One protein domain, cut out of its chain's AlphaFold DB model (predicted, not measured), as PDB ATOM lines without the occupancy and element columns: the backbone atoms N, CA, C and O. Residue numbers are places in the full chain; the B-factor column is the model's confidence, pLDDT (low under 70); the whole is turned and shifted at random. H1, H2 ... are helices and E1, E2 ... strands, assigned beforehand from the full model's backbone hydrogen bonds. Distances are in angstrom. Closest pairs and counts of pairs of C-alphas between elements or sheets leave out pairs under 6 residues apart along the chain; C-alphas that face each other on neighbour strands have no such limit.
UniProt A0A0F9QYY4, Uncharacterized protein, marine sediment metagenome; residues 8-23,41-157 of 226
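This is residues 8 to 23 and 41 to 157 of the 226 residues of an uncharacterized protein of marine sediment metagenome (UniProt A0A0F9QYY4). The model is a long, twisted ribbon of three antiparallel strands, in the order E2, E4, E8, with a small meander sheet, E5, E6, E7, at one end and the short helix H1 by both sheets. A loose strand pair, E1 and E3, sits off E2. The printed part has 133 residues, under half of them in named elements, which run E1 to E7, H1, E8; the class is mostly strand. It is only just compact, close to loose, with a radius of gyration of the C-alphas of 16.5 A, and only just flat, spanning 50 by 37 by 21 A.

Find E4, residues 85 to 95, from C-alpha 85 at (27.355, 48.159, 20.234) over 32.6 A. E2, residues 45 to 54, covers 27.7 A; E8, residues 150 to 157, covers 23.2 A and ends at (24.559, 54.104, 20.479). Look next at E5, 108 to 111, E6, 114 to 118, E7, 134 to 137, and H1, 140 to 143. E1 is 10 to 13, E3 76 to 79.

Beside E4, N 46 of E2 is 2.8 A from O 94, and N 91 is 2.8 A from O 152 of E8, within hydrogen-bond range. The sheet is twisted, up to 4.1 A off its plane. The closest C-alphas of E4 and E5, Ile 95 and Cys 109, are 5.0 A apart. E5, E6 and E7 form a meander, each strand the antiparallel neighbour of the one before, with two hairpins; N 109 and O 116 are 2.9 A apart, N 117 and O 135 2.9 A. H1 only grazes both sheets and is too short for an O i to N i+4 pair. E1 and E3 are antiparallel, with N 77 and O 12 3.1 A apart; the closest C-alphas of E2 and E3, Ala 51 and Ile 79, are 7.7 A apart.

Residues 24 to 40 are cut out, and C-alphas 23 and 41 are 30.2 A apart. The links E2 to E3, E4 to E5 and E6 to E7 are long. Look for pLDDT under 70 at residues 8 to 23, 41 to 42, 84 and 157.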
ATOM      1  N   GLU A   8      29.065  48.915  32.956       45.91
ATOM      2  CA  GLU A   8      28.353  50.137  32.597       45.91
ATOM      3  C   GLU A   8      26.857  49.818  32.512       45.91
ATOM      4  O   GLU A   8      26.458  48.835  31.884       45.91
ATOM      5  N   PHE A   9      26.022  50.618  33.171       42.12
ATOM      6  CA  PHE A   9      24.573  50.432  33.193       42.12
ATOM      7  C   PHE A   9      23.893  51.588  32.470       42.12
ATOM      8  O   PHE A   9      24.382  52.714  32.467       42.12
ATOM      9  N   THR A  10      22.750  51.310  31.856       47.47
ATOM     10  CA  THR A  10      21.881  52.341  31.290       47.47
ATOM     11  C   THR A  10      20.602  52.374  32.095       47.47
ATOM     12  O   THR A  10      19.932  51.348  32.225       47.47
ATOM     13  N   ILE A  11      20.305  53.547  32.652       49.72
ATOM     14  CA  ILE A  11      19.086  53.802  33.406       49.72
ATOM     15  C   ILE A  11      18.078  54.417  32.445       49.72
ATOM     16  O   ILE A  11      18.278  55.499  31.897       49.72
ATOM     17  N   ILE A  12      16.980  53.707  32.248       50.97
ATOM     18  CA  ILE A  12      15.803  54.236  31.569       50.97
ATOM     19  C   ILE A  12      14.764  54.385  32.668       50.97
ATOM     20  O   ILE A  12      14.539  53.434  33.418       50.97
ATOM     21  N   SER A  13      14.206  55.583  32.829       46.19
ATOM     22  CA  SER A  13      13.145  55.833  33.806       46.19
ATOM     23  C   SER A  13      11.852  56.203  33.092       46.19
ATOM     24  O   SER A  13      11.874  56.749  31.988       46.19
ATOM     25  N   ALA A  14      10.719  55.929  33.739       42.91
ATOM     26  CA  ALA A  14       9.395  56.209  33.187       42.91
ATOM     27  C   ALA A  14       9.131  57.714  32.970       42.91
ATOM     28  O   ALA A  14       8.219  58.076  32.226       42.91
ATOM     29  N   THR A  15       9.933  58.584  33.593       39.38
ATOM     30  CA  THR A  15       9.835  60.050  33.526       39.38
ATOM     31  C   THR A  15      10.978  60.734  32.764       39.38
ATOM     32  O   THR A  15      10.778  61.867  32.342       39.38
ATOM     33  N   ASN A  16      12.151  60.105  32.584       39.50
ATOM     34  CA  ASN A  16      13.353  60.694  31.959       39.50
ATOM     35  C   ASN A  16      14.369  59.628  31.483       39.50
ATOM     36  O   ASN A  16      14.556  58.594  32.126       39.50
ATOM     37  N   THR A  17      15.130  59.926  30.426       36.78
ATOM     38  CA  THR A  17      16.374  59.199  30.103       36.78
ATOM     39  C   THR A  17      17.543  59.901  30.794       36.78
ATOM     40  O   THR A  17      17.893  61.016  30.414       36.78
ATOM     41  N   THR A  18      18.154  59.278  31.804       37.50
ATOM     42  CA  THR A  18      19.366  59.794  32.463       37.50
ATOM     43  C   THR A  18      20.585  58.978  32.044       37.50
ATOM     44  O   THR A  18      20.648  57.766  32.240       37.50
ATOM     45  N   VAL A  19      21.574  59.661  31.469       33.34
ATOM     46  CA  VAL A  19      22.912  59.112  31.228       33.34
ATOM     47  C   VAL A  19      23.769  59.499  32.427       33.34
ATOM     48  O   VAL A  19      24.039  60.681  32.630       33.34
ATOM     49  N   GLU A  20      24.168  58.525  33.240       34.41
ATOM     50  CA  GLU A  20      25.202  58.753  34.251       34.41
ATOM     51  C   GLU A  20      26.572  58.762  33.561       34.41
ATOM     52  O   GLU A  20      27.067  57.731  33.107       34.41
ATOM     53  N   ASP A  21      27.175  59.947  33.469       31.61
ATOM     54  CA  ASP A  21      28.597  60.130  33.184       31.61
ATOM     55  C   ASP A  21      29.327  60.451  34.501       31.61
ATOM     56  O   ASP A  21      28.814  61.122  35.398       31.61
ATOM     57  N   THR A  22      30.569  59.992  34.594       32.25
ATOM     58  CA  THR A  22      31.583  60.290  35.614       32.25
ATOM     59  C   THR A  22      31.808  61.779  35.940       32.25
ATOM     60  O   THR A  22      32.569  62.080  36.861       32.25
ATOM     61  N   THR A  23      31.151  62.712  35.246       32.19
ATOM     62  CA  THR A  23      31.166  64.158  35.525       32.19
ATOM     63  C   THR A  23      30.172  64.616  36.606       32.19
ATOM     64  O   THR A  23      30.285  65.749  37.076       32.19
ATOM     65  N   GLU A  41       2.297  59.637  40.688       54.25
ATOM     66  CA  GLU A  41       1.956  58.225  40.540       54.25
ATOM     67  C   GLU A  41       1.494  57.809  39.124       54.25
ATOM     68  O   GLU A  41       0.452  58.200  38.607       54.25
ATOM     69  N   PHE A  42       2.265  56.925  38.488       61.97
ATOM     70  CA  PHE A  42       1.891  56.239  37.246       61.97
ATOM     71  C   PHE A  42       0.762  55.203  37.473       61.97
ATOM     72  O   PHE A  42       0.815  54.092  36.959       61.97
ATOM     73  N   THR A  43      -0.273  55.524  38.257       73.50
ATOM     74  CA  THR A  43      -1.327  54.565  38.647       73.50
ATOM     75  C   THR A  43      -2.205  54.099  37.495       73.50
ATOM     76  O   THR A  43      -2.917  53.107  37.637       73.50
ATOM     77  N   ASP A  44      -2.182  54.817  36.376       86.31
ATOM     78  CA  ASP A  44      -3.047  54.542  35.231       86.31
ATOM     79  C   ASP A  44      -2.393  53.607  34.208       86.31
ATOM     80  O   ASP A  44      -3.084  53.076  33.335       86.31
ATOM     81  N   TYR A  45      -1.078  53.379  34.305       88.94
ATOM     82  CA  TYR A  45      -0.315  52.614  33.322       88.94
ATOM     83  C   TYR A  45       0.602  51.586  33.981       88.94
ATOM     84  O   TYR A  45       1.283  51.849  34.963       88.94
ATOM     85  N   ALA A  46       0.649  50.408  33.377       90.06
ATOM     86  CA  ALA A  46       1.694  49.430  33.578       90.06
ATOM     87  C   ALA A  46       2.801  49.668  32.547       90.06
ATOM     88  O   ALA A  46       2.538  49.821  31.349       90.06
ATOM     89  N   HIS A  47       4.035  49.675  33.020       88.38
ATOM     90  CA  HIS A  47       5.226  49.973  32.251       88.38
ATOM     91  C   HIS A  47       5.997  48.700  31.940       88.38
ATOM     92  O   HIS A  47       6.374  47.950  32.840       88.38
ATOM     93  N   TYR A  48       6.266  48.481  30.658       88.75
ATOM     94  CA  TYR A  48       7.086  47.370  30.185       88.75
ATOM     95  C   TYR A  48       8.199  47.884  29.304       88.75
ATOM     96  O   TYR A  48       8.048  48.887  28.611       88.75
ATOM     97  N   LEU A  49       9.302  47.156  29.269       89.06
ATOM     98  CA  LEU A  49      10.434  47.521  28.444       89.06
ATOM     99  C   LEU A  49      10.833  46.331  27.566       89.06
ATOM    100  O   LEU A  49      10.670  45.158  27.911       89.06
ATOM    101  N   THR A  50      11.344  46.602  26.381       90.50
ATOM    102  CA  THR A  50      12.057  45.608  25.586       90.50
ATOM    103  C   THR A  50      13.365  46.227  25.154       90.50
ATOM    104  O   THR A  50      13.428  47.393  24.780       90.50
ATOM    105  N   ALA A  51      14.440  45.457  25.281       90.06
ATOM    106  CA  ALA A  51      15.783  45.928  25.012       90.06
ATOM    107  C   ALA A  51      16.479  44.938  24.092       90.06
ATOM    108  O   ALA A  51      16.448  43.726  24.318       90.06
ATOM    109  N   TYR A  52      17.113  45.469  23.059       90.69
ATOM    110  CA  TYR A  52      17.777  44.705  22.022       90.69
ATOM    111  C   TYR A  52      19.171  45.272  21.791       90.69
ATOM    112  O   TYR A  52      19.351  46.486  21.701       90.69
ATOM    113  N   LYS A  53      20.159  44.393  21.638       88.75
ATOM    114  CA  LYS A  53      21.423  44.738  20.999       88.75
ATOM    115  C   LYS A  53      21.228  44.608  19.492       88.75
ATOM    116  O   LYS A  53      20.988  43.512  18.982       88.75
ATOM    117  N   LYS A  54      21.320  45.735  18.794       88.31
ATOM    118  CA  LYS A  54      21.260  45.794  17.339       88.31
ATOM    119  C   LYS A  54      22.526  45.187  16.760       88.31
ATOM    120  O   LYS A  54      23.638  45.600  17.102       88.31
ATOM    121  N   ASN A  55      22.353  44.215  15.876       85.38
ATOM    122  CA  ASN A  55      23.469  43.590  15.186       85.38
ATOM    123  C   ASN A  55      23.553  44.097  13.740       85.38
ATOM    124  O   ASN A  55      22.553  44.376  13.083       85.38
ATOM    125  N   VAL A  56      24.780  44.244  13.239       78.12
ATOM    126  CA  VAL A  56      25.055  44.665  11.857       78.12
ATOM    127  C   VAL A  56      25.353  43.448  10.975       78.12
ATOM    128  O   VAL A  56      25.563  42.342  11.469       78.12
ATOM    129  N   ASN A  57      25.416  43.643   9.655       81.06
ATOM    130  CA  ASN A  57      25.836  42.621   8.684       81.06
ATOM    131  C   ASN A  57      24.924  41.381   8.611       81.06
ATOM    132  O   ASN A  57      25.409  40.254   8.538       81.06
ATOM    133  N   ASN A  58      23.603  41.592   8.587       78.94
ATOM    134  CA  ASN A  58      22.582  40.533   8.496       78.94
ATOM    135  C   ASN A  58      22.572  39.543   9.671       78.94
ATOM    136  O   ASN A  58      22.005  38.456   9.562       78.94
ATOM    137  N   VAL A  59      23.189  39.901  10.793       83.06
ATOM    138  CA  VAL A  59      23.021  39.170  12.047       83.06
ATOM    139  C   VAL A  59      21.738  39.674  12.709       83.06
ATOM    140  O   VAL A  59      21.493  40.875  12.741       83.06
ATOM    141  N   ALA A  60      20.901  38.756  13.197       88.38
ATOM    142  CA  ALA A  60      19.657  39.110  13.874       88.38
ATOM    143  C   ALA A  60      19.934  39.847  15.190       88.38
ATOM    144  O   ALA A  60      20.913  39.539  15.870       88.38
ATOM    145  N   ASP A  61      19.062  40.781  15.560       90.31
ATOM    146  CA  ASP A  61      19.139  41.482  16.841       90.31
ATOM    147  C   ASP A  61      19.057  40.498  18.016       90.31
ATOM    148  O   ASP A  61      18.325  39.506  17.982       90.31
ATOM    149  N   GLU A  62      19.814  40.780  19.070       91.31
ATOM    150  CA  GLU A  62      19.844  39.957  20.278       91.31
ATOM    151  C   GLU A  62      18.988  40.609  21.365       91.31
ATOM    152  O   GLU A  62      19.249  41.742  21.772       91.31
ATOM    153  N   ARG A  63      17.966  39.898  21.858       90.88
ATOM    154  CA  ARG A  63      17.146  40.371  22.980       90.88
ATOM    155  C   ARG A  63      17.952  40.322  24.273       90.88
ATOM    156  O   ARG A  63      18.470  39.271  24.647       90.88
ATOM    157  N   LEU A  64      18.002  41.443  24.983       88.50
ATOM    158  CA  LEU A  64      18.647  41.525  26.285       88.50
ATOM    159  C   LEU A  64      17.719  41.003  27.375       88.50
ATOM    160  O   LEU A  64      16.533  41.332  27.421       88.50
ATOM    161  N   VAL A  65      18.291  40.207  28.275       86.25
ATOM    162  CA  VAL A  65      17.615  39.726  29.478       86.25
ATOM    163  C   VAL A  65      18.045  40.602  30.643       86.25
ATOM    164  O   VAL A  65      19.235  40.750  30.921       86.25
ATOM    165  N   TYR A  66      17.069  41.173  31.330       83.00
ATOM    166  CA  TYR A  66      17.272  42.015  32.496       83.00
ATOM    167  C   TYR A  66      16.211  41.673  33.546       83.00
ATOM    168  O   TYR A  66      15.251  40.956  33.255       83.00
ATOM    169  N   ALA A  67      16.424  42.108  34.787       81.81
ATOM    170  CA  ALA A  67      15.440  41.890  35.839       81.81
ATOM    171  C   ALA A  67      14.196  42.715  35.507       81.81
ATOM    172  O   ALA A  67      14.282  43.939  35.483       81.81
ATOM    173  N   ASP A  68      13.085  42.038  35.225       76.19
ATOM    174  CA  ASP A  68      11.809  42.690  34.957       76.19
ATOM    175  C   ASP A  68      11.276  43.247  36.281       76.19
ATOM    176  O   ASP A  68      10.994  42.463  37.200       76.19
ATOM    177  N   PRO A  69      11.265  44.574  36.469       79.56
ATOM    178  CA  PRO A  69      10.808  45.138  37.717       79.56
ATOM    179  C   PRO A  69       9.271  45.176  37.734       79.56
ATOM    180  O   PRO A  69       8.616  44.925  36.727       79.56
ATOM    181  N   ASP A  70       8.674  45.471  38.889       85.75
ATOM    182  CA  ASP A  70       7.214  45.546  39.002       85.75
ATOM    183  C   ASP A  70       6.654  46.592  38.012       85.75
ATOM    184  O   ASP A  70       7.038  47.763  38.096       85.75
ATOM    185  N   PRO A  71       5.755  46.207  37.088       86.19
ATOM    186  CA  PRO A  71       5.320  47.087  36.009       86.19
ATOM    187  C   PRO A  71       4.452  48.257  36.493       86.19
ATOM    188  O   PRO A  71       4.249  49.203  35.741       86.19
ATOM    189  N   ILE A  72       3.923  48.220  37.719       83.94
ATOM    190  CA  ILE A  72       3.088  49.293  38.285       83.94
ATOM    191  C   ILE A  72       3.936  50.251  39.123       83.94
ATOM    192  O   ILE A  72       3.724  51.460  39.104       83.94
ATOM    193  N   THR A  73       4.866  49.711  39.913       82.12
ATOM    194  CA  THR A  73       5.563  50.494  40.949       82.12
ATOM    195  C   THR A  73       7.007  50.830  40.608       82.12
ATOM    196  O   THR A  73       7.594  51.706  41.248       82.12
ATOM    197  N   SER A  74       7.602  50.169  39.615       80.56
ATOM    198  CA  SER A  74       8.975  50.460  39.230       80.56
ATOM    199  C   SER A  74       9.081  51.752  38.440       80.56
ATOM    200  O   SER A  74       8.346  51.992  37.488       80.56
ATOM    201  N   LEU A  75      10.072  52.560  38.808       75.81
ATOM    202  CA  LEU A  75      10.432  53.784  38.096       75.81
ATOM    203  C   LEU A  75      11.777  53.665  37.375       75.81
ATOM    204  O   LEU A  75      12.149  54.571  36.633       75.81
ATOM    205  N   VAL A  76      12.523  52.582  37.613       76.31
ATOM    206  CA  VAL A  76      13.913  52.428  37.177       76.31
ATOM    207  C   VAL A  76      14.113  51.040  36.582       76.31
ATOM    208  O   VAL A  76      13.900  50.029  37.251       76.31
ATOM    209  N   TRP A  77      14.588  50.999  35.338       79.94
ATOM    210  CA  TRP A  77      15.015  49.775  34.668       79.94
ATOM    211  C   TRP A  77      16.533  49.785  34.520       79.94
ATOM    212  O   TRP A  77      17.115  50.755  34.032       79.94
ATOM    213  N   VAL A  78      17.168  48.689  34.940       81.81
ATOM    214  CA  VAL A  78      18.617  48.487  34.823       81.81
ATOM    215  C   VAL A  78      18.864  47.375  33.820       81.81
ATOM    216  O   VAL A  78      18.600  46.204  34.095       81.81
ATOM    217  N   ILE A  79      19.388  47.742  32.653       82.38
ATOM    218  CA  ILE A  79      19.687  46.793  31.582       82.38
ATOM    219  C   ILE A  79      21.191  46.496  31.629       82.38
ATOM    220  O   ILE A  79      21.995  47.380  31.312       82.38
ATOM    221  N   PRO A  80      21.606  45.288  32.054       79.62
ATOM    222  CA  PRO A  80      23.010  44.927  32.074       79.62
ATOM    223  C   PRO A  80      23.523  44.735  30.648       79.62
ATOM    224  O   PRO A  80      22.816  44.251  29.761       79.62
ATOM    225  N   ARG A  81      24.797  45.058  30.447       75.50
ATOM    226  CA  ARG A  81      25.499  44.854  29.181       75.50
ATOM    227  C   ARG A  81      26.817  44.130  29.407       75.50
ATOM    228  O   ARG A  81      27.466  44.313  30.433       75.50
ATOM    229  N   ALA A  82      27.214  43.328  28.426       72.12
ATOM    230  CA  ALA A  82      28.483  42.599  28.448       72.12
ATOM    231  C   ALA A  82      29.438  43.005  27.313       72.12
ATOM    232  O   ALA A  82      30.595  42.599  27.307       72.12
ATOM    233  N   THR A  83      28.950  43.764  26.332       74.25
ATOM    234  CA  THR A  83      29.685  44.129  25.118       74.25
ATOM    235  C   THR A  83      29.287  45.524  24.664       74.25
ATOM    236  O   THR A  83      28.228  46.013  25.053       74.25
ATOM    237  N   ASP A  84      30.071  46.104  23.767       68.44
ATOM    238  CA  ASP A  84      29.733  47.360  23.101       68.44
ATOM    239  C   ASP A  84      28.828  47.132  21.890       68.44
ATOM    240  O   ASP A  84      28.684  46.006  21.389       68.44
ATOM    241  N   GLY A  85      28.207  48.211  21.412       77.19
ATOM    242  CA  GLY A  85      27.355  48.159  20.234       77.19
ATOM    243  C   GLY A  85      26.204  49.152  20.246       77.19
ATOM    244  O   GLY A  85      26.133  50.083  21.050       77.19
ATOM    245  N   TRP A  86      25.294  48.934  19.308       80.94
ATOM    246  CA  TRP A  86      24.074  49.712  19.164       80.94
ATOM    247  C   TRP A  86      22.960  49.019  19.929       80.94
ATOM    248  O   TRP A  86      22.819  47.797  19.863       80.94
ATOM    249  N   TYR A  87      22.187  49.796  20.670       85.00
ATOM    250  CA  TYR A  87      21.134  49.290  21.529       85.00
ATOM    251  C   TYR A  87      19.842  49.996  21.193       85.00
ATOM    252  O   TYR A  87      19.822  51.196  20.937       85.00
ATOM    253  N   TYR A  88      18.772  49.226  21.196       86.75
ATOM    254  CA  TYR A  88      17.435  49.715  20.959       86.75
ATOM    255  C   TYR A  88      16.578  49.342  22.141       86.75
ATOM    256  O   TYR A  88      16.532  48.171  22.535       86.75
ATOM    257  N   VAL A  89      15.911  50.340  22.699       88.00
ATOM    258  CA  VAL A  89      14.967  50.137  23.778       88.00
ATOM    259  C   VAL A  89      13.619  50.702  23.382       88.00
ATOM    260  O   VAL A  89      13.517  51.846  22.940       88.00
ATOM    261  N   LYS A  90      12.580  49.895  23.576       88.06
ATOM    262  CA  LYS A  90      11.191  50.313  23.458       88.06
ATOM    263  C   LYS A  90      10.526  50.198  24.823       88.06
ATOM    264  O   LYS A  90      10.602  49.163  25.481       88.06
ATOM    265  N   HIS A  91       9.894  51.279  25.241       87.38
ATOM    266  CA  HIS A  91       9.154  51.393  26.483       87.38
ATOM    267  C   HIS A  91       7.663  51.487  26.159       87.38
ATOM    268  O   HIS A  91       7.243  52.294  25.330       87.38
ATOM    269  N   TYR A  92       6.878  50.628  26.794       88.31
ATOM    270  CA  TYR A  92       5.446  50.473  26.598       88.31
ATOM    271  C   TYR A  92       4.714  50.993  27.823       88.31
ATOM    272  O   TYR A  92       5.027  50.606  28.948       88.31
ATOM    273  N   HIS A  93       3.693  51.801  27.581       89.38
ATOM    274  CA  HIS A  93       2.745  52.251  28.583       89.38
ATOM    275  C   HIS A  93       1.397  51.615  28.254       89.38
ATOM    276  O   HIS A  93       0.749  51.965  27.263       89.38
ATOM    277  N   ILE A  94       0.996  50.648  29.071       91.00
ATOM    278  CA  ILE A  94      -0.218  49.858  28.873       91.00
ATOM    279  C   ILE A  94      -1.219  50.260  29.946       91.00
ATOM    280  O   ILE A  94      -0.920  50.165  31.130       91.00
ATOM    281  N   ILE A  95      -2.414  50.691  29.550       93.44
ATOM    282  CA  ILE A  95      -3.449  51.142  30.488       93.44
ATOM    283  C   ILE A  95      -3.786  50.034  31.498       93.44
ATOM    284  O   ILE A  95      -4.020  48.885  31.116       93.44
ATOM    285  N   ILE A  96      -3.851  50.374  32.786       94.31
ATOM    286  CA  ILE A  96      -4.316  49.463  33.836       94.31
ATOM    287  C   ILE A  96      -5.836  49.339  33.740       94.31
ATOM    288  O   ILE A  96      -6.570  50.330  33.740       94.31
ATOM    289  N   TRP A  97      -6.327  48.106  33.639       97.00
ATOM    290  CA  TRP A  97      -7.757  47.854  33.526       97.00
ATOM    291  C   TRP A  97      -8.509  48.335  34.772       97.00
ATOM    292  O   TRP A  97      -8.125  48.046  35.906       97.00
ATOM    293  N   THR A  98      -9.647  48.993  34.552       96.12
ATOM    294  CA  THR A  98     -10.648  49.264  35.589       96.12
ATOM    295  C   THR A  98     -12.049  49.053  35.019       96.12
ATOM    296  O   THR A  98     -12.269  49.176  33.813       96.12
ATOM    297  N   SER A  99     -13.034  48.803  35.886       96.56
ATOM    298  CA  SER A  99     -14.435  48.619  35.476       96.56
ATOM    299  C   SER A  99     -15.048  49.831  34.761       96.56
ATOM    300  O   SER A  99     -16.096  49.702  34.132       96.56
ATOM    301  N   GLY A 100     -14.438  51.015  34.897       96.06
ATOM    302  CA  GLY A 100     -14.924  52.264  34.306       96.06
ATOM    303  C   GLY A 100     -14.380  52.570  32.909       96.06
ATOM    304  O   GLY A 100     -14.900  53.480  32.267       96.06
ATOM    305  N   ILE A 101     -13.362  51.844  32.438       95.69
ATOM    306  CA  ILE A 101     -12.752  52.065  31.121       95.69
ATOM    307  C   ILE A 101     -13.437  51.161  30.090       95.69
ATOM    308  O   ILE A 101     -13.674  49.976  30.335       95.69
ATOM    309  N   SER A 102     -13.769  51.738  28.938       97.44
ATOM    310  CA  SER A 102     -14.235  50.999  27.764       97.44
ATOM    311  C   SER A 102     -13.063  50.723  26.838       97.44
ATOM    312  O   SER A 102     -12.251  51.618  26.615       97.44
ATOM    313  N   PHE A 103     -13.028  49.523  26.271       97.44
ATOM    314  CA  PHE A 103     -12.020  49.103  25.305       97.44
ATOM    315  C   PHE A 103     -12.689  48.739  23.986       97.44
ATOM    316  O   PHE A 103     -13.754  48.116  23.987       97.44
ATOM    317  N   VAL A 104     -12.069  49.110  22.869       97.50
ATOM    318  CA  VAL A 104     -12.468  48.629  21.536       97.50
ATOM    319  C   VAL A 104     -11.640  47.416  21.120       97.50
ATOM    320  O   VAL A 104     -10.542  47.185  21.633       97.50
ATOM    321  N   ALA A 105     -12.152  46.622  20.182       96.25
ATOM    322  CA  ALA A 105     -11.425  45.466  19.661       96.25
ATOM    323  C   ALA A 105     -10.016  45.856  19.164       96.25
ATOM    324  O   ALA A 105      -9.860  46.754  18.336       96.25
ATOM    325  N   GLY A 106      -8.993  45.144  19.641       95.38
ATOM    326  CA  GLY A 106      -7.587  45.406  19.332       95.38
ATOM    327  C   GLY A 106      -6.860  46.323  20.317       95.38
ATOM    328  O   GLY A 106      -5.656  46.508  20.163       95.38
ATOM    329  N   GLU A 107      -7.529  46.866  21.333       96.75
ATOM    330  CA  GLU A 107      -6.870  47.604  22.417       96.75
ATOM    331  C   GLU A 107      -6.292  46.682  23.492       96.75
ATOM    332  O   GLU A 107      -6.770  45.566  23.706       96.75
ATOM    333  N   ALA A 108      -5.254  47.153  24.178       97.00
ATOM    334  CA  ALA A 108      -4.562  46.423  25.227       97.00
ATOM    335  C   ALA A 108      -4.826  47.011  26.618       97.00
ATOM    336  O   ALA A 108      -5.035  48.215  26.782       97.00
ATOM    337  N   CYS A 109      -4.770  46.157  27.635       96.31
ATOM    338  CA  CYS A 109      -4.736  46.567  29.032       96.31
ATOM    339  C   CYS A 109      -3.855  45.637  29.869       96.31
ATOM    340  O   CYS A 109      -3.559  44.505  29.479       96.31
ATOM    341  N   TYR A 110      -3.456  46.117  31.040       96.00
ATOM    342  CA  TYR A 110      -2.807  45.320  32.066       96.00
ATOM    343  C   TYR A 110      -3.797  44.972  33.178       96.00
ATOM    344  O   TYR A 110      -4.520  45.836  33.679       96.00
ATOM    345  N   TYR A 111      -3.797  43.708  33.596       96.38
ATOM    346  CA  TYR A 111      -4.604  43.231  34.712       96.38
ATOM    347  C   TYR A 111      -3.925  42.059  35.424       96.38
ATOM    348  O   TYR A 111      -3.543  41.078  34.793       96.38
ATOM    349  N   ASN A 112      -3.796  42.138  36.752       94.25
ATOM    350  CA  ASN A 112      -3.342  41.033  37.612       94.25
ATOM    351  C   ASN A 112      -2.059  40.314  37.122       94.25
ATOM    352  O   ASN A 112      -2.009  39.086  37.053       94.25
ATOM    353  N   GLY A 113      -1.029  41.074  36.733       91.06
ATOM    354  CA  GLY A 113       0.248  40.522  36.262       91.06
ATOM    355  C   GLY A 113       0.277  40.090  34.793       91.06
ATOM    356  O   GLY A 113       1.303  39.596  34.338       91.06
ATOM    357  N   GLY A 114      -0.820  40.257  34.050       92.75
ATOM    358  CA  GLY A 114      -0.914  39.890  32.637       92.75
ATOM    359  C   GLY A 114      -1.261  41.067  31.732       92.75
ATOM    360  O   GLY A 114      -1.899  42.034  32.151       92.75
ATOM    361  N   ILE A 115      -0.870  40.947  30.466       96.31
ATOM    362  CA  ILE A 115      -1.270  41.848  29.384       96.31
ATOM    363  C   ILE A 115      -2.409  41.175  28.618       96.31
ATOM    364  O   ILE A 115      -2.316  39.998  28.266       96.31
ATOM    365  N   TYR A 116      -3.481  41.910  28.352       97.38
ATOM    366  CA  TYR A 116      -4.667  41.414  27.663       97.38
ATOM    367  C   TYR A 116      -4.976  42.285  26.458       97.38
ATOM    368  O   TYR A 116      -4.860  43.504  26.527       97.38
ATOM    369  N   LEU A 117      -5.392  41.651  25.366       97.44
ATOM    370  CA  LEU A 117      -5.862  42.309  24.153       97.44
ATOM    371  C   LEU A 117      -7.369  42.074  24.010       97.44
ATOM    372  O   LEU A 117      -7.824  40.928  24.087       97.44
ATOM    373  N   ALA A 118      -8.130  43.140  23.790       97.81
ATOM    374  CA  ALA A 118      -9.562  43.079  23.558       97.81
ATOM    375  C   ALA A 118      -9.853  42.390  22.214       97.81
ATOM    376  O   ALA A 118      -9.328  42.774  21.168       97.81
ATOM    377  N   LEU A 119     -10.702  41.366  22.236       97.25
ATOM    378  CA  LEU A 119     -11.202  40.652  21.057       97.25
ATOM    379  C   LEU A 119     -12.453  41.316  20.470       97.25
ATOM    380  O   LEU A 119     -12.738  41.159  19.283       97.25
ATOM    381  N   ALA A 120     -13.189  42.047  21.305       96.88
ATOM    382  CA  ALA A 120     -14.406  42.768  20.969       96.88
ATOM    383  C   ALA A 120     -14.532  44.021  21.843       96.88
ATOM    384  O   ALA A 120     -13.912  44.110  22.908       96.88
ATOM    385  N   ASP A 121     -15.366  44.962  21.403       97.69
ATOM    386  CA  ASP A 121     -15.709  46.144  22.190       97.69
ATOM    387  C   ASP A 121     -16.360  45.719  23.508       97.69
ATOM    388  O   ASP A 121     -17.327  44.949  23.520       97.69
ATOM    389  N   ASN A 122     -15.838  46.219  24.623       97.75
ATOM    390  CA  ASN A 122     -16.317  45.839  25.940       97.75
ATOM    391  C   ASN A 122     -16.145  46.966  26.970       97.75
ATOM    392  O   ASN A 122     -15.321  47.869  26.835       97.75
ATOM    393  N   THR A 123     -16.954  46.896  28.026       97.75
ATOM    394  CA  THR A 123     -16.904  47.792  29.185       97.75
ATOM    395  C   THR A 123     -17.238  46.970  30.416       97.75
ATOM    396  O   THR A 123     -18.159  46.152  30.369       97.75
ATOM    397  N   ASN A 124     -16.525  47.189  31.526       97.38
ATOM    398  CA  ASN A 124     -16.742  46.446  32.772       97.38
ATOM    399  C   ASN A 124     -16.640  44.910  32.599       97.38
ATOM    400  O   ASN A 124     -17.241  44.144  33.351       97.38
ATOM    401  N   SER A 125     -15.886  44.455  31.594       97.81
ATOM    402  CA  SER A 125     -15.599  43.041  31.379       97.81
ATOM    403  C   SER A 125     -14.199  42.737  31.892       97.81
ATOM    404  O   SER A 125     -13.221  43.270  31.369       97.81
ATOM    405  N   GLN A 126     -14.108  41.946  32.960       98.00
ATOM    406  CA  GLN A 126     -12.847  41.681  33.649       98.00
ATOM    407  C   GLN A 126     -11.958  40.713  32.833       98.00
ATOM    408  O   GLN A 126     -12.449  39.655  32.429       98.00
ATOM    409  N   PRO A 127     -10.662  41.016  32.607       98.12
ATOM    410  CA  PRO A 127      -9.869  40.310  31.596       98.12
ATOM    411  C   PRO A 127      -9.639  38.809  31.812       98.12
ATOM    412  O   PRO A 127      -9.683  38.036  30.857       98.12
ATOM    413  N   ASP A 128      -9.421  38.366  33.049       97.62
ATOM    414  CA  ASP A 128      -9.085  36.969  33.370       97.62
ATOM    415  C   ASP A 128     -10.305  36.031  33.466       97.62
ATOM    416  O   ASP A 128     -10.151  34.809  33.429       97.62
ATOM    417  N   VAL A 129     -11.519  36.581  33.557       97.75
ATOM    418  CA  VAL A 129     -12.776  35.812  33.664       97.75
ATOM    419  C   VAL A 129     -13.678  35.938  32.436       97.75
ATOM    420  O   VAL A 129     -14.634  35.169  32.310       97.75
ATOM    421  N   SER A 130     -13.359  36.845  31.508       97.81
ATOM    422  CA  SER A 130     -14.125  37.095  30.282       97.81
ATOM    423  C   SER A 130     -13.335  36.746  29.008       97.81
ATOM    424  O   SER A 130     -13.029  37.624  28.200       97.81
ATOM    425  N   PRO A 131     -13.037  35.458  28.749       97.31
ATOM    426  CA  PRO A 131     -12.234  35.032  27.595       97.31
ATOM    427  C   PRO A 131     -12.915  35.243  26.231       97.31
ATOM    428  O   PRO A 131     -12.284  35.068  25.194       97.31
ATOM    429  N   ALA A 132     -14.211  35.570  26.207       97.62
ATOM    430  CA  ALA A 132     -14.900  35.969  24.981       97.62
ATOM    431  C   ALA A 132     -14.520  37.395  24.542       97.62
ATOM    432  O   ALA A 132     -14.524  37.682  23.348       97.62
ATOM    433  N   ASP A 133     -14.160  38.249  25.503       97.94
ATOM    434  CA  ASP A 133     -13.829  39.656  25.276       97.94
ATOM    435  C   ASP A 133     -12.316  39.890  25.254       97.94
ATOM    436  O   ASP A 133     -11.864  40.887  24.698       97.94
ATOM    437  N   TRP A 134     -11.528  38.972  25.823       98.19
ATOM    438  CA  TRP A 134     -10.100  39.162  26.063       98.19
ATOM    439  C   TRP A 134      -9.260  37.950  25.672       98.19
ATOM    440  O   TRP A 134      -9.650  36.799  25.863       98.19
ATOM    441  N   THR A 135      -8.048  38.218  25.190       97.62
ATOM    442  CA  THR A 135      -6.996  37.212  25.024       97.62
ATOM    443  C   THR A 135      -5.717  37.651  25.725       97.62
ATOM    444  O   THR A 135      -5.311  38.807  25.613       97.62
ATOM    445  N   ILE A 136      -5.084  36.735  26.457       96.94
ATOM    446  CA  ILE A 136      -3.825  37.008  27.152       96.94
ATOM    447  C   ILE A 136      -2.661  37.082  26.157       96.94
ATOM    448  O   ILE A 136      -2.596  36.321  25.187       96.94
ATOM    449  N   LYS A 137      -1.727  37.994  26.415       95.88
ATOM    450  CA  LYS A 137      -0.512  38.206  25.634       95.88
ATOM    451  C   LYS A 137       0.724  37.898  26.482       95.88
ATOM    452  O   LYS A 137       0.814  38.395  27.603       95.88
ATOM    453  N   PRO A 138       1.648  37.055  25.986       89.50
ATOM    454  CA  PRO A 138       2.799  36.625  26.772       89.50
ATOM    455  C   PRO A 138       3.894  37.693  26.898       89.50
ATOM    456  O   PRO A 138       4.680  37.612  27.839       89.50
ATOM    457  N   ALA A 139       3.962  38.675  25.995       89.00
ATOM    458  CA  ALA A 139       4.930  39.765  26.060       89.00
ATOM    459  C   ALA A 139       4.330  41.115  25.630       89.00
ATOM    460  O   ALA A 139       3.360  41.180  24.877       89.00
ATOM    461  N   ALA A 140       4.947  42.216  26.075       87.81
ATOM    462  CA  ALA A 140       4.536  43.573  25.701       87.81
ATOM    463  C   ALA A 140       4.663  43.848  24.192       87.81
ATOM    464  O   ALA A 140       3.841  44.544  23.605       87.81
ATOM    465  N   GLU A 141       5.640  43.230  23.529       89.94
ATOM    466  CA  GLU A 141       5.790  43.309  22.071       89.94
ATOM    467  C   GLU A 141       4.630  42.661  21.291       89.94
ATOM    468  O   GLU A 141       4.399  43.017  20.139       89.94
ATOM    469  N   ASP A 142       3.820  41.799  21.919       90.75
ATOM    470  CA  ASP A 142       2.625  41.227  21.282       90.75
ATOM    471  C   ASP A 142       1.434  42.202  21.225       90.75
ATOM    472  O   ASP A 142       0.406  41.883  20.614       90.75
ATOM    473  N   VAL A 143       1.549  43.367  21.876       89.25
ATOM    474  CA  VAL A 143       0.566  44.463  21.830       89.25
ATOM    475  C   VAL A 143       1.108  45.720  21.147       89.25
ATOM    476  O   VAL A 143       0.507  46.786  21.260       89.25
ATOM    477  N   ASP A 144       2.196  45.600  20.383       88.25
ATOM    478  CA  ASP A 144       2.782  46.711  19.616       88.25
ATOM    479  C   ASP A 144       1.809  47.264  18.554       88.25
ATOM    480  O   ASP A 144       1.883  48.425  18.167       88.25
ATOM    481  N   SER A 145       0.855  46.443  18.100       85.56
ATOM    482  CA  SER A 145      -0.198  46.850  17.161       85.56
ATOM    483  C   SER A 145      -1.464  47.400  17.827       85.56
ATOM    484  O   SER A 145      -2.412  47.727  17.113       85.56
ATOM    485  N   ALA A 146      -1.545  47.416  19.160       88.69
ATOM    486  CA  ALA A 146      -2.739  47.882  19.855       88.69
ATOM    487  C   ALA A 146      -2.832  49.412  19.810       88.69
ATOM    488  O   ALA A 146      -1.850  50.122  20.014       88.69
ATOM    489  N   THR A 147      -4.028  49.934  19.539       83.62
ATOM    490  CA  THR A 147      -4.231  51.357  19.215       83.62
ATOM    491  C   THR A 147      -4.108  52.301  20.409       83.62
ATOM    492  O   THR A 147      -3.933  53.500  20.215       83.62
ATOM    493  N   ASN A 148      -4.208  51.772  21.627       86.31
ATOM    494  CA  ASN A 148      -4.125  52.516  22.884       86.31
ATOM    495  C   ASN A 148      -2.824  52.254  23.664       86.31
ATOM    496  O   ASN A 148      -2.670  52.771  24.770       86.31
ATOM    497  N   THR A 149      -1.899  51.464  23.114       80.38
ATOM    498  CA  THR A 149      -0.557  51.314  23.682       80.38
ATOM    499  C   THR A 149       0.255  52.546  23.308       80.38
ATOM    500  O   THR A 149       0.497  52.801  22.128       80.38
ATOM    501  N   LEU A 150       0.704  53.314  24.301       81.06
ATOM    502  CA  LEU A 150       1.667  54.384  24.052       81.06
ATOM    503  C   LEU A 150       3.069  53.789  24.128       81.06
ATOM    504  O   LEU A 150       3.414  53.121  25.101       81.06
ATOM    505  N   THR A 151       3.882  54.036  23.107       82.38
ATOM    506  CA  THR A 151       5.275  53.591  23.074       82.38
ATOM    507  C   THR A 151       6.212  54.782  22.997       82.38
ATOM    508  O   THR A 151       5.978  55.724  22.238       82.38
ATOM    509  N   SER A 152       7.305  54.718  23.749       77.81
ATOM    510  CA  SER A 152       8.468  55.581  23.560       77.81
ATOM    511  C   SER A 152       9.663  54.720  23.169       77.81
ATOM    512  O   SER A 152       9.844  53.614  23.673       77.81
ATOM    513  N   GLU A 153      10.453  55.202  22.216       83.31
ATOM    514  CA  GLU A 153      11.595  54.472  21.672       83.31
ATOM    515  C   GLU A 153      12.867  55.287  21.890       83.31
ATOM    516  O   GLU A 153      12.862  56.513  21.757       83.31
ATOM    517  N   ALA A 154      13.951  54.599  22.230       75.25
ATOM    518  CA  ALA A 154      15.271  55.182  22.376       75.25
ATOM    519  C   ALA A 154      16.298  54.307  21.653       75.25
ATOM    520  O   ALA A 154      16.541  53.155  22.027       75.25
ATOM    521  N   ASP A 155      16.925  54.886  20.633       76.75
ATOM    522  CA  ASP A 155      18.147  54.355  20.042       76.75
ATOM    523  C   ASP A 155      19.334  54.873  20.847       76.75
ATOM    524  O   ASP A 155      19.571  56.080  20.935       76.75
ATOM    525  N   ILE A 156      20.084  53.955  21.443       75.44
ATOM    526  CA  ILE A 156      21.231  54.290  22.273       75.44
ATOM    527  C   ILE A 156      22.469  53.661  21.655       75.44
ATOM    528  O   ILE A 156      22.705  52.451  21.709       75.44
ATOM    529  N   VAL A 157      23.275  54.511  21.032       67.44
ATOM    530  CA  VAL A 157      24.559  54.104  20.479       67.44
ATOM    531  C   VAL A 157      25.600  54.253  21.568       67.44
ATOM    532  O   VAL A 157      26.000  55.357  21.928       67.44
TER     533      VAL A 157